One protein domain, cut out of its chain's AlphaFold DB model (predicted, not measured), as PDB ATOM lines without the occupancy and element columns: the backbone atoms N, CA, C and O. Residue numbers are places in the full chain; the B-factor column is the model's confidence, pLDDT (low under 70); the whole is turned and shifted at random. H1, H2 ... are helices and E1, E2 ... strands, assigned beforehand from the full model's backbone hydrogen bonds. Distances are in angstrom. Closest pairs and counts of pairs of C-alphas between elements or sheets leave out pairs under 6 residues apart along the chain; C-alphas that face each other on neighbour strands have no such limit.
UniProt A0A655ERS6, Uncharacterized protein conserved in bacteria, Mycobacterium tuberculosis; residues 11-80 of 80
ATOM      1  N   ARG A  11     -10.955 -37.737  35.362       75.06
ATOM      2  CA  ARG A  11     -12.075 -36.812  35.599       75.06
ATOM      3  C   ARG A  11     -11.549 -35.476  36.100       75.06
ATOM      4  O   ARG A  11     -10.689 -35.446  36.975       75.06
ATOM      5  N   VAL A  12     -12.087 -34.386  35.552       65.81
ATOM      6  CA  VAL A  12     -11.727 -33.010  35.915       65.81
ATOM      7  C   VAL A  12     -12.987 -32.228  36.266       65.81
ATOM      8  O   VAL A  12     -13.848 -32.011  35.414       65.81
ATOM      9  N   ASP A  13     -13.067 -31.756  37.508       70.38
ATOM     10  CA  ASP A  13     -14.093 -30.806  37.934       70.38
ATOM     11  C   ASP A  13     -13.659 -29.376  37.590       70.38
ATOM     12  O   ASP A  13     -12.629 -28.885  38.065       70.38
ATOM     13  N   ARG A  14     -14.458 -28.692  36.764       60.19
ATOM     14  CA  ARG A  14     -14.150 -27.355  36.236       60.19
ATOM     15  C   ARG A  14     -15.227 -26.346  36.628       60.19
ATOM     16  O   ARG A  14     -16.400 -26.521  36.307       60.19
ATOM     17  N   LYS A  15     -14.816 -25.219  37.215       58.66
ATOM     18  CA  LYS A  15     -15.670 -24.036  37.404       58.66
ATOM     19  C   LYS A  15     -14.973 -22.809  36.841       58.66
ATOM     20  O   LYS A  15     -13.994 -22.362  37.399       58.66
ATOM     21  N   THR A  16     -15.441 -22.266  35.726       57.28
ATOM     22  CA  THR A  16     -14.802 -21.092  35.113       57.28
ATOM     23  C   THR A  16     -14.992 -19.839  35.962       57.28
ATOM     24  O   THR A  16     -16.118 -19.361  36.096       57.28
ATOM     25  N   ASP A  17     -13.886 -19.298  36.466       63.66
ATOM     26  CA  ASP A  17     -13.769 -17.934  36.973       63.66
ATOM     27  C   ASP A  17     -12.919 -17.129  35.980       63.66
ATOM     28  O   ASP A  17     -11.725 -17.379  35.834       63.66
ATOM     29  N   ARG A  18     -13.539 -16.194  35.248       64.88
ATOM     30  CA  ARG A  18     -12.813 -15.377  34.260       64.88
ATOM     31  C   ARG A  18     -11.920 -14.317  34.906       64.88
ATOM     32  O   ARG A  18     -11.054 -13.794  34.218       64.88
ATOM     33  N   ALA A  19     -12.115 -13.986  36.184       71.44
ATOM     34  CA  ALA A  19     -11.269 -13.009  36.865       71.44
ATOM     35  C   ALA A  19      -9.866 -13.564  37.157       71.44
ATOM     36  O   ALA A  19      -8.910 -12.802  37.249       71.44
ATOM     37  N   ALA A  20      -9.740 -14.887  37.279       76.31
ATOM     38  CA  ALA A  20      -8.498 -15.562  37.639       76.31
ATOM     39  C   ALA A  20      -7.542 -15.813  36.455       76.31
ATOM     40  O   ALA A  20      -6.480 -16.398  36.670       76.31
ATOM     41  N   ASP A  21      -7.936 -15.448  35.227       87.25
ATOM     42  CA  ASP A  21      -7.179 -15.651  33.975       87.25
ATOM     43  C   ASP A  21      -6.579 -17.065  33.818       87.25
ATOM     44  O   ASP A  21      -5.511 -17.292  33.255       87.25
ATOM     45  N   SER A  22      -7.257 -18.059  34.384       89.12
ATOM     46  CA  SER A  22      -6.777 -19.433  34.405       89.12
ATOM     47  C   SER A  22      -7.931 -20.418  34.406       89.12
ATOM     48  O   SER A  22      -9.046 -20.123  34.838       89.12
ATOM     49  N   LEU A  23      -7.661 -21.607  33.880       89.94
ATOM     50  CA  LEU A  23      -8.574 -22.735  33.874       89.94
ATOM     51  C   LEU A  23      -8.404 -23.524  35.182       89.94
ATOM     52  O   LEU A  23      -7.379 -24.193  35.341       89.94
ATOM     53  N   PRO A  24      -9.360 -23.485  36.126       90.88
ATOM     54  CA  PRO A  24      -9.203 -24.199  37.384       90.88
ATOM     55  C   PRO A  24      -9.555 -25.682  37.244       90.88
ATOM     56  O   PRO A  24     -10.584 -26.049  36.667       90.88
ATOM     57  N   VAL A  25      -8.709 -26.512  37.850       90.19
ATOM     58  CA  VAL A  25      -8.847 -27.964  37.996       90.19
ATOM     59  C   VAL A  25      -9.030 -28.269  39.482       90.19
ATOM     60  O   VAL A  25      -8.071 -28.314  40.260       90.19
ATOM     61  N   ALA A  26     -10.288 -28.433  39.899       86.50
ATOM     62  CA  ALA A  26     -10.662 -28.577  41.311       86.50
ATOM     63  C   ALA A  26     -10.364 -29.969  41.897       86.50
ATOM     64  O   ALA A  26     -10.363 -30.146  43.115       86.50
ATOM     65  N   GLY A  27     -10.106 -30.944  41.031       86.00
ATOM     66  CA  GLY A  27      -9.632 -32.271  41.378       86.00
ATOM     67  C   GLY A  27      -9.311 -33.048  40.111       86.00
ATOM     68  O   GLY A  27      -9.937 -32.814  39.075       86.00
ATOM     69  N   VAL A  28      -8.320 -33.933  40.192       88.69
ATOM     70  CA  VAL A  28      -7.972 -34.836  39.096       88.69
ATOM     71  C   VAL A  28      -7.695 -36.232  39.640       88.69
ATOM     72  O   VAL A  28      -6.810 -36.432  40.468       88.69
ATOM     73  N   LEU A  29      -8.498 -37.187  39.187       86.44
ATOM     74  CA  LEU A  29      -8.374 -38.595  39.544       86.44
ATOM     75  C   LEU A  29      -8.072 -39.398  38.290       86.44
ATOM     76  O   LEU A  29      -8.757 -39.204  37.282       86.44
ATOM     77  N   GLY A  30      -7.053 -40.246  38.364       85.19
ATOM     78  CA  GLY A  30      -6.706 -41.188  37.309       85.19
ATOM     79  C   GLY A  30      -7.548 -42.455  37.375       85.19
ATOM     80  O   GLY A  30      -8.058 -42.833  38.428       85.19
ATOM     81  N   GLU A  31      -7.682 -43.120  36.235       79.19
ATOM     82  CA  GLU A  31      -8.149 -44.504  36.201       79.19
ATOM     83  C   GLU A  31      -7.012 -45.460  36.600       79.19
ATOM     84  O   GLU A  31      -5.830 -45.196  36.352       79.19
ATOM     85  N   LEU A  32      -7.379 -46.579  37.230       72.06
ATOM     86  CA  LEU A  32      -6.429 -47.607  37.650       72.06
ATOM     87  C   LEU A  32      -5.706 -48.197  36.420       72.06
ATOM     88  O   LEU A  32      -6.274 -48.269  35.334       72.06
ATOM     89  N   ASP A  33      -4.454 -48.622  36.603       82.31
ATOM     90  CA  ASP A  33      -3.611 -49.305  35.603       82.31
ATOM     91  C   ASP A  33      -2.941 -48.439  34.519       82.31
ATOM     92  O   ASP A  33      -2.215 -48.971  33.676       82.31
ATOM     93  N   ILE A  34      -3.078 -47.107  34.564       84.00
ATOM     94  CA  ILE A  34      -2.299 -46.205  33.698       84.00
ATOM     95  C   ILE A  34      -1.278 -45.424  34.538       84.00
ATOM     96  O   ILE A  34      -1.650 -44.838  35.554       84.00
ATOM     97  N   PRO A  35       0.009 -45.367  34.133       89.00
ATOM     98  CA  PRO A  35       1.008 -44.579  34.843       89.00
ATOM     99  C   PRO A  35       0.568 -43.111  35.015       89.00
ATOM    100  O   PRO A  35       0.308 -42.443  34.006       89.00
ATOM    101  N   PRO A  36       0.545 -42.576  36.253       89.56
ATOM    102  CA  PRO A  36       0.094 -41.213  36.546       89.56
ATOM    103  C   PRO A  36       0.749 -40.130  35.688       89.56
ATOM    104  O   PRO A  36       0.073 -39.225  35.205       89.56
ATOM    105  N   VAL A  37       2.054 -40.259  35.440       91.00
ATOM    106  CA  VAL A  37       2.820 -39.323  34.606       91.00
ATOM    107  C   VAL A  37       2.318 -39.297  33.159       91.00
ATOM    108  O   VAL A  37       2.147 -38.227  32.584       91.00
ATOM    109  N   THR A  38       1.996 -40.459  32.584       89.56
ATOM    110  CA  THR A  38       1.498 -40.565  31.207       89.56
ATOM    111  C   THR A  38       0.110 -39.945  31.075       89.56
ATOM    112  O   THR A  38      -0.161 -39.248  30.096       89.56
ATOM    113  N   VAL A  39      -0.759 -40.157  32.070       90.94
ATOM    114  CA  VAL A  39      -2.082 -39.513  32.108       90.94
ATOM    115  C   VAL A  39      -1.937 -38.001  32.261       90.94
ATOM    116  O   VAL A  39      -2.572 -37.249  31.523       90.94
ATOM    117  N   ALA A  40      -1.080 -37.549  33.177       92.56
ATOM    118  CA  ALA A  40      -0.855 -36.137  33.458       92.56
ATOM    119  C   ALA A  40      -0.307 -35.363  32.249       92.56
ATOM    120  O   ALA A  40      -0.781 -34.264  31.972       92.56
ATOM    121  N   GLU A  41       0.650 -35.927  31.510       91.56
ATOM    122  CA  GLU A  41       1.209 -35.310  30.302       91.56
ATOM    123  C   GLU A  41       0.162 -35.156  29.192       91.56
ATOM    124  O   GLU A  41       0.037 -34.079  28.606       91.56
ATOM    125  N   GLY A  42      -0.629 -36.205  28.931       90.12
ATOM    126  CA  GLY A  42      -1.699 -36.147  27.935       90.12
ATOM    127  C   GLY A  42      -2.779 -35.138  28.325       90.12
ATOM    128  O   GLY A  42      -3.169 -34.289  27.525       90.12
ATOM    129  N   LEU A  43      -3.208 -35.176  29.589       91.94
ATOM    130  CA  LEU A  43      -4.218 -34.269  30.122       91.94
ATOM    131  C   LEU A  43      -3.747 -32.807  30.133       91.94
ATOM    132  O   LEU A  43      -4.540 -31.914  29.840       91.94
ATOM    133  N   ALA A  44      -2.473 -32.541  30.436       93.38
ATOM    134  CA  ALA A  44      -1.915 -31.190  30.403       93.38
ATOM    135  C   ALA A  44      -2.006 -30.562  29.002       93.38
ATOM    136  O   ALA A  44      -2.372 -29.392  28.893       93.38
ATOM    137  N   GLY A  45      -1.741 -31.333  27.941       92.56
ATOM    138  CA  GLY A  45      -1.866 -30.864  26.556       92.56
ATOM    139  C   GLY A  45      -3.304 -30.501  26.173       92.56
ATOM    140  O   GLY A  45      -3.555 -29.432  25.608       92.56
ATOM    141  N   GLU A  46      -4.264 -31.346  26.549       92.69
ATOM    142  CA  GLU A  46      -5.688 -31.084  26.314       92.69
ATOM    143  C   GLU A  46      -6.163 -29.841  27.087       92.69
ATOM    144  O   GLU A  46      -6.801 -28.952  26.519       92.69
ATOM    145  N   LEU A  47      -5.792 -29.713  28.367       92.75
ATOM    146  CA  LEU A  47      -6.150 -28.554  29.192       92.75
ATOM    147  C   LEU A  47      -5.518 -27.254  28.684       92.75
ATOM    148  O   LEU A  47      -6.174 -26.212  28.731       92.75
ATOM    149  N   ALA A  48      -4.283 -27.299  28.179       92.81
ATOM    150  CA  ALA A  48      -3.619 -26.138  27.589       92.81
ATOM    151  C   ALA A  48      -4.332 -25.693  26.305       92.81
ATOM    152  O   ALA A  48      -4.599 -24.505  26.116       92.81
ATOM    153  N   SER A  49      -4.733 -26.654  25.468       92.75
ATOM    154  CA  SER A  49      -5.520 -26.394  24.258       92.75
ATOM    155  C   SER A  49      -6.870 -25.752  24.598       92.75
ATOM    156  O   SER A  49      -7.272 -24.767  23.975       92.75
ATOM    157  N   MET A  50      -7.544 -26.241  25.645       92.31
ATOM    158  CA  MET A  50      -8.781 -25.638  26.150       92.31
ATOM    159  C   MET A  50      -8.565 -24.232  26.722       92.31
ATOM    160  O   MET A  50      -9.379 -23.351  26.456       92.31
ATOM    161  N   ALA A  51      -7.510 -24.007  27.513       91.06
ATOM    162  CA  ALA A  51      -7.195 -22.695  28.080       91.06
ATOM    163  C   ALA A  51      -6.943 -21.658  26.973       91.06
ATOM    164  O   ALA A  51      -7.523 -20.575  27.012       91.06
ATOM    165  N   SER A  52      -6.189 -22.044  25.938       91.31
ATOM    166  CA  SER A  52      -5.936 -21.226  24.749       91.31
ATOM    167  C   SER A  52      -7.225 -20.868  24.004       91.31
ATOM    168  O   SER A  52      -7.496 -19.692  23.762       91.31
ATOM    169  N   TRP A  53      -8.088 -21.852  23.725       92.81
ATOM    170  CA  TRP A  53      -9.379 -21.610  23.066       92.81
ATOM    171  C   TRP A  53     -10.290 -20.648  23.849       92.81
ATOM    172  O   TRP A  53     -11.078 -19.909  23.262       92.81
ATOM    173  N   LEU A  54     -10.172 -20.634  25.177       89.50
ATOM    174  CA  LEU A  54     -10.943 -19.760  26.062       89.50
ATOM    175  C   LEU A  54     -10.295 -18.388  26.288       89.50
ATOM    176  O   LEU A  54     -10.912 -17.552  26.949       89.50
ATOM    177  N   GLY A  55      -9.085 -18.160  25.770       89.69
ATOM    178  CA  GLY A  55      -8.322 -16.931  25.982       89.69
ATOM    179  C   GLY A  55      -7.842 -16.749  27.424       89.69
ATOM    180  O   GLY A  55      -7.846 -15.624  27.910       89.69
ATOM    181  N   LEU A  56      -7.492 -17.841  28.113       89.25
ATOM    182  CA  LEU A  56      -6.971 -17.826  29.484       89.25
ATOM    183  C   LEU A  56      -5.439 -17.923  29.486       89.25
ATOM    184  O   LEU A  56      -4.866 -18.674  28.697       89.25
ATOM    185  N   GLY A  57      -4.790 -17.230  30.420       87.81
ATOM    186  CA  GLY A  57      -3.335 -17.210  30.595       87.81
ATOM    187  C   GLY A  57      -2.705 -18.493  31.157       87.81
ATOM    188  O   GLY A  57      -1.482 -18.634  31.132       87.81
ATOM    189  N   GLY A  58      -3.495 -19.453  31.654       90.00
ATOM    190  CA  GLY A  58      -2.940 -20.725  32.124       90.00
ATOM    191  C   GLY A  58      -3.927 -21.697  32.767       90.00
ATOM    192  O   GLY A  58      -5.142 -21.608  32.594       90.00
ATOM    193  N   ILE A  59      -3.382 -22.651  33.527       92.56
ATOM    194  CA  ILE A  59      -4.119 -23.723  34.213       92.56
ATOM    195  C   ILE A  59      -3.770 -23.676  35.703       92.56
ATOM    196  O   ILE A  59      -2.593 -23.671  36.065       92.56
ATOM    197  N   ALA A  60      -4.783 -23.691  36.567       91.81
ATOM    198  CA  ALA A  60      -4.619 -23.712  38.016       91.81
ATOM    199  C   ALA A  60      -5.038 -25.080  38.572       91.81
ATOM    200  O   ALA A  60      -6.222 -25.412  38.611       91.81
ATOM    201  N   VAL A  61      -4.062 -25.884  38.998       92.44
ATOM    202  CA  VAL A  61      -4.291 -27.241  39.521       92.44
ATOM    203  C   VAL A  61      -4.369 -27.204  41.044       92.44
ATOM    204  O   VAL A  61      -3.437 -26.748  41.706       92.44
ATOM    205  N   SER A  62      -5.482 -27.674  41.606       91.44
ATOM    206  CA  SER A  62      -5.614 -27.871  43.054       91.44
ATOM    207  C   SER A  62      -4.828 -29.096  43.533       91.44
ATOM    208  O   SER A  62      -4.421 -29.939  42.744       91.44
ATOM    209  N   THR A  63      -4.662 -29.252  44.845       90.38
ATOM    210  CA  THR A  63      -3.967 -30.409  45.438       90.38
ATOM    211  C   THR A  63      -4.851 -31.655  45.579       90.38
ATOM    212  O   THR A  63      -4.474 -32.590  46.281       90.38
ATOM    213  N   ARG A  64      -6.062 -31.667  45.002       89.88
ATOM    214  CA  ARG A  64      -7.033 -32.751  45.194       89.88
ATOM    215  C   ARG A  64      -6.911 -33.816  44.102       89.88
ATOM    216  O   ARG A  64      -7.018 -33.510  42.918       89.88
ATOM    217  N   GLY A  65      -6.831 -35.071  44.535       87.75
ATOM    218  CA  GLY A  65      -6.773 -36.242  43.663       87.75
ATOM    219  C   GLY A  65      -5.346 -36.743  43.436       87.75
ATOM    220  O   GLY A  65      -4.374 -36.049  43.735       87.75
ATOM    221  N   ASP A  66      -5.226 -37.982  42.976       91.12
ATOM    222  CA  ASP A  66      -3.962 -38.723  42.879       91.12
ATOM    223  C   ASP A  66      -3.056 -38.240  41.735       91.12
ATOM    224  O   ASP A  66      -1.835 -38.352  41.828       91.12
ATOM    225  N   LEU A  67      -3.627 -37.615  40.704       92.50
ATOM    226  CA  LEU A  67      -2.875 -37.033  39.589       92.50
ATOM    227  C   LEU A  67      -2.466 -35.571  39.818       92.50
ATOM    228  O   LEU A  67      -1.772 -35.002  38.978       92.50
ATOM    229  N   ALA A  68      -2.871 -34.938  40.924       92.50
ATOM    230  CA  ALA A  68      -2.696 -33.495  41.123       92.50
ATOM    231  C   ALA A  68      -1.225 -33.050  41.052       92.50
ATOM    232  O   ALA A  68      -0.905 -32.038  40.423       92.50
ATOM    233  N   GLY A  69      -0.324 -33.820  41.671       94.12
ATOM    234  CA  GLY A  69       1.112 -33.529  41.679       94.12
ATOM    235  C   GLY A  69       1.739 -33.624  40.287       94.12
ATOM    236  O   GLY A  69       2.368 -32.670  39.825       94.12
ATOM    237  N   GLU A  70       1.511 -34.744  39.600       95.31
ATOM    238  CA  GLU A  70       2.030 -34.988  38.250       95.31
ATOM    239  C   GLU A  70       1.443 -34.001  37.237       95.31
ATOM    240  O   GLU A  70       2.175 -33.439  36.421       95.31
ATOM    241  N   LEU A  71       0.146 -33.691  37.336       94.06
ATOM    242  CA  LEU A  71      -0.503 -32.719  36.462       94.06
ATOM    243  C   LEU A  71       0.072 -31.313  36.664       94.06
ATOM    244  O   LEU A  71       0.349 -30.624  35.685       94.06
ATOM    245  N   CYS A  72       0.319 -30.892  37.909       94.38
ATOM    246  CA  CYS A  72       0.973 -29.611  38.191       94.38
ATOM    247  C   CYS A  72       2.395 -29.546  37.607       94.38
ATOM    248  O   CYS A  72       2.832 -28.498  37.127       94.38
ATOM    249  N   ALA A  73       3.134 -30.657  37.637       94.25
ATOM    250  CA  ALA A  73       4.459 -30.728  37.034       94.25
ATOM    251  C   ALA A  73       4.388 -30.695  35.498       94.25
ATOM    252  O   ALA A  73       5.222 -30.053  34.857       94.25
ATOM    253  N   ALA A  74       3.410 -31.373  34.898       93.75
ATOM    254  CA  ALA A  74       3.221 -31.422  33.453       93.75
ATOM    255  C   ALA A  74       2.824 -30.053  32.877       93.75
ATOM    256  O   ALA A  74       3.471 -29.588  31.943       93.75
ATOM    257  N   THR A  75       1.855 -29.352  33.479       91.94
ATOM    258  CA  THR A  75       1.386 -28.041  32.981       91.94
ATOM    259  C   THR A  75       2.466 -26.960  33.012       91.94
ATOM    260  O   THR A  75       2.502 -26.093  32.142       91.94
ATOM    261  N   LYS A  76       3.406 -27.029  33.962       88.81
ATOM    262  CA  LYS A  76       4.577 -26.135  33.994       88.81
ATOM    263  C   LYS A  76       5.513 -26.325  32.800       88.81
ATOM    264  O   LYS A  76       6.194 -25.380  32.425       88.81
ATOM    265  N   ARG A  77       5.565 -27.528  32.220       84.19
ATOM    266  CA  ARG A  77       6.391 -27.831  31.040       84.19
ATOM    267  C   ARG A  77       5.719 -27.406  29.739       84.19
ATOM    268  O   ARG A  77       6.417 -27.121  28.779       84.19
ATOM    269  N   THR A  78       4.386 -27.371  29.711       73.19
ATOM    270  CA  THR A  78       3.596 -26.989  28.529       73.19
ATOM    271  C   THR A  78       3.544 -25.475  28.304       73.19
ATOM    272  O   THR A  78       3.287 -25.042  27.190       73.19
ATOM    273  N   ASN A  79       3.794 -24.671  29.343       58.94
ATOM    274  CA  ASN A  79       3.821 -23.204  29.268       58.94
ATOM    275  C   ASN A  79       5.203 -22.627  28.873       58.94
ATOM    276  O   ASN A  79       5.444 -21.439  29.094       58.94
ATOM    277  N   GLY A  80       6.113 -23.462  28.354       44.72
ATOM    278  CA  GLY A  80       7.450 -23.085  27.879       44.72
ATOM    279  C   GLY A  80       7.588 -23.172  26.367       44.72
ATOM    280  O   GLY A  80       6.845 -23.969  25.753       44.72
TER     281      GLY A  80
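AT A GLANCE: This is residues 11 to 80 of the 80 residues of the protein "Uncharacterized protein conserved in bacteria" of Mycobacterium tuberculosis (UniProt A0A655ERS6). A long helix, H1, lies along the length of the domain over a small two-strand sheet, E1 beside E3, and a shorter helix, H2, crosses H1 at a steep tilt and packs on both H1 and E3. Before E1, residues 11 to 19 run lengthwise as a stretch with no named element and the chain then folds back into E1, which runs on into E2 at the other end. The printed part has 70 residues, with three named strands and two named helices in the order E1, E2, H1, E3, H2; E1 and E3 are parallel, and the class is mixed, helices and strands. The whole is compact, with a radius of gyration of the C-alphas of 11.3 A, yet elongated in outline, spanning 36 by 23 by 16 A.

HOW THE PARTS SIT: Start at residues 11 to 12, which pair antiparallel with residues 28 to 29 of E2, residues 28 to 30. Next find E1, residues 22 to 25, which runs on into E2 across a break of 2 residues, at 49 degrees; the two meet only through their link. E2 pairs with no named strand. Then comes H1, residues 36 to 53; its closest C-alpha to E1 is Ala 51, 6.0 A from that of Leu 23. Look beside E1 for E3, residues 58 to 61: the two are parallel neighbours at 25 degrees, with N 23 and O 58 at 2.8 A and N 60 and O 23 at 2.9 A, within hydrogen-bond range. The closest C-alphas of H1 and E3 are those of Ala 51 and Gly 58, 6.2 A apart. Last comes H2, residues 68 to 78. It touches H1, closest at the C-alphas of Ala 40 and Leu 71, 4.6 A apart, at a steep tilt of 54 degrees, the same way. The closest C-alphas of E3 and H2 are those of Val 61 and Cys 72, 5.9 A apart. E1 and H2 are apart; E2 and E3 are only just apart, closest 8.5 A. In H1 every O i to N i+4 pair is within hydrogen-bond range, in H2 5 of 7.

IN THESE COORDINATES: Find C-alpha 22 at (-6.777, -19.433, 34.405), where E1 begins; it ends at Val 25. E2 goes from Val 28 to Gly 30. Find C-alpha 36 at (0.094, -41.213, 36.546); from there H1 runs 25.6 A to Trp 53. E3 goes from Gly 58 to Val 61, 9.9 A. H2 runs 15.5 A from Ala 68 to C-alpha 78 at (3.596, -26.989, 28.529).

THE WHOLE: The two C-alphas farthest apart are those of Ala 19 and Asp 33, 37.1 A. The printed part has no cut, and no link is long. The model's mean pLDDT over the printed part is 85.3; look for values under 70 at residue 12, residues 14 to 18 and residues 79 to 80.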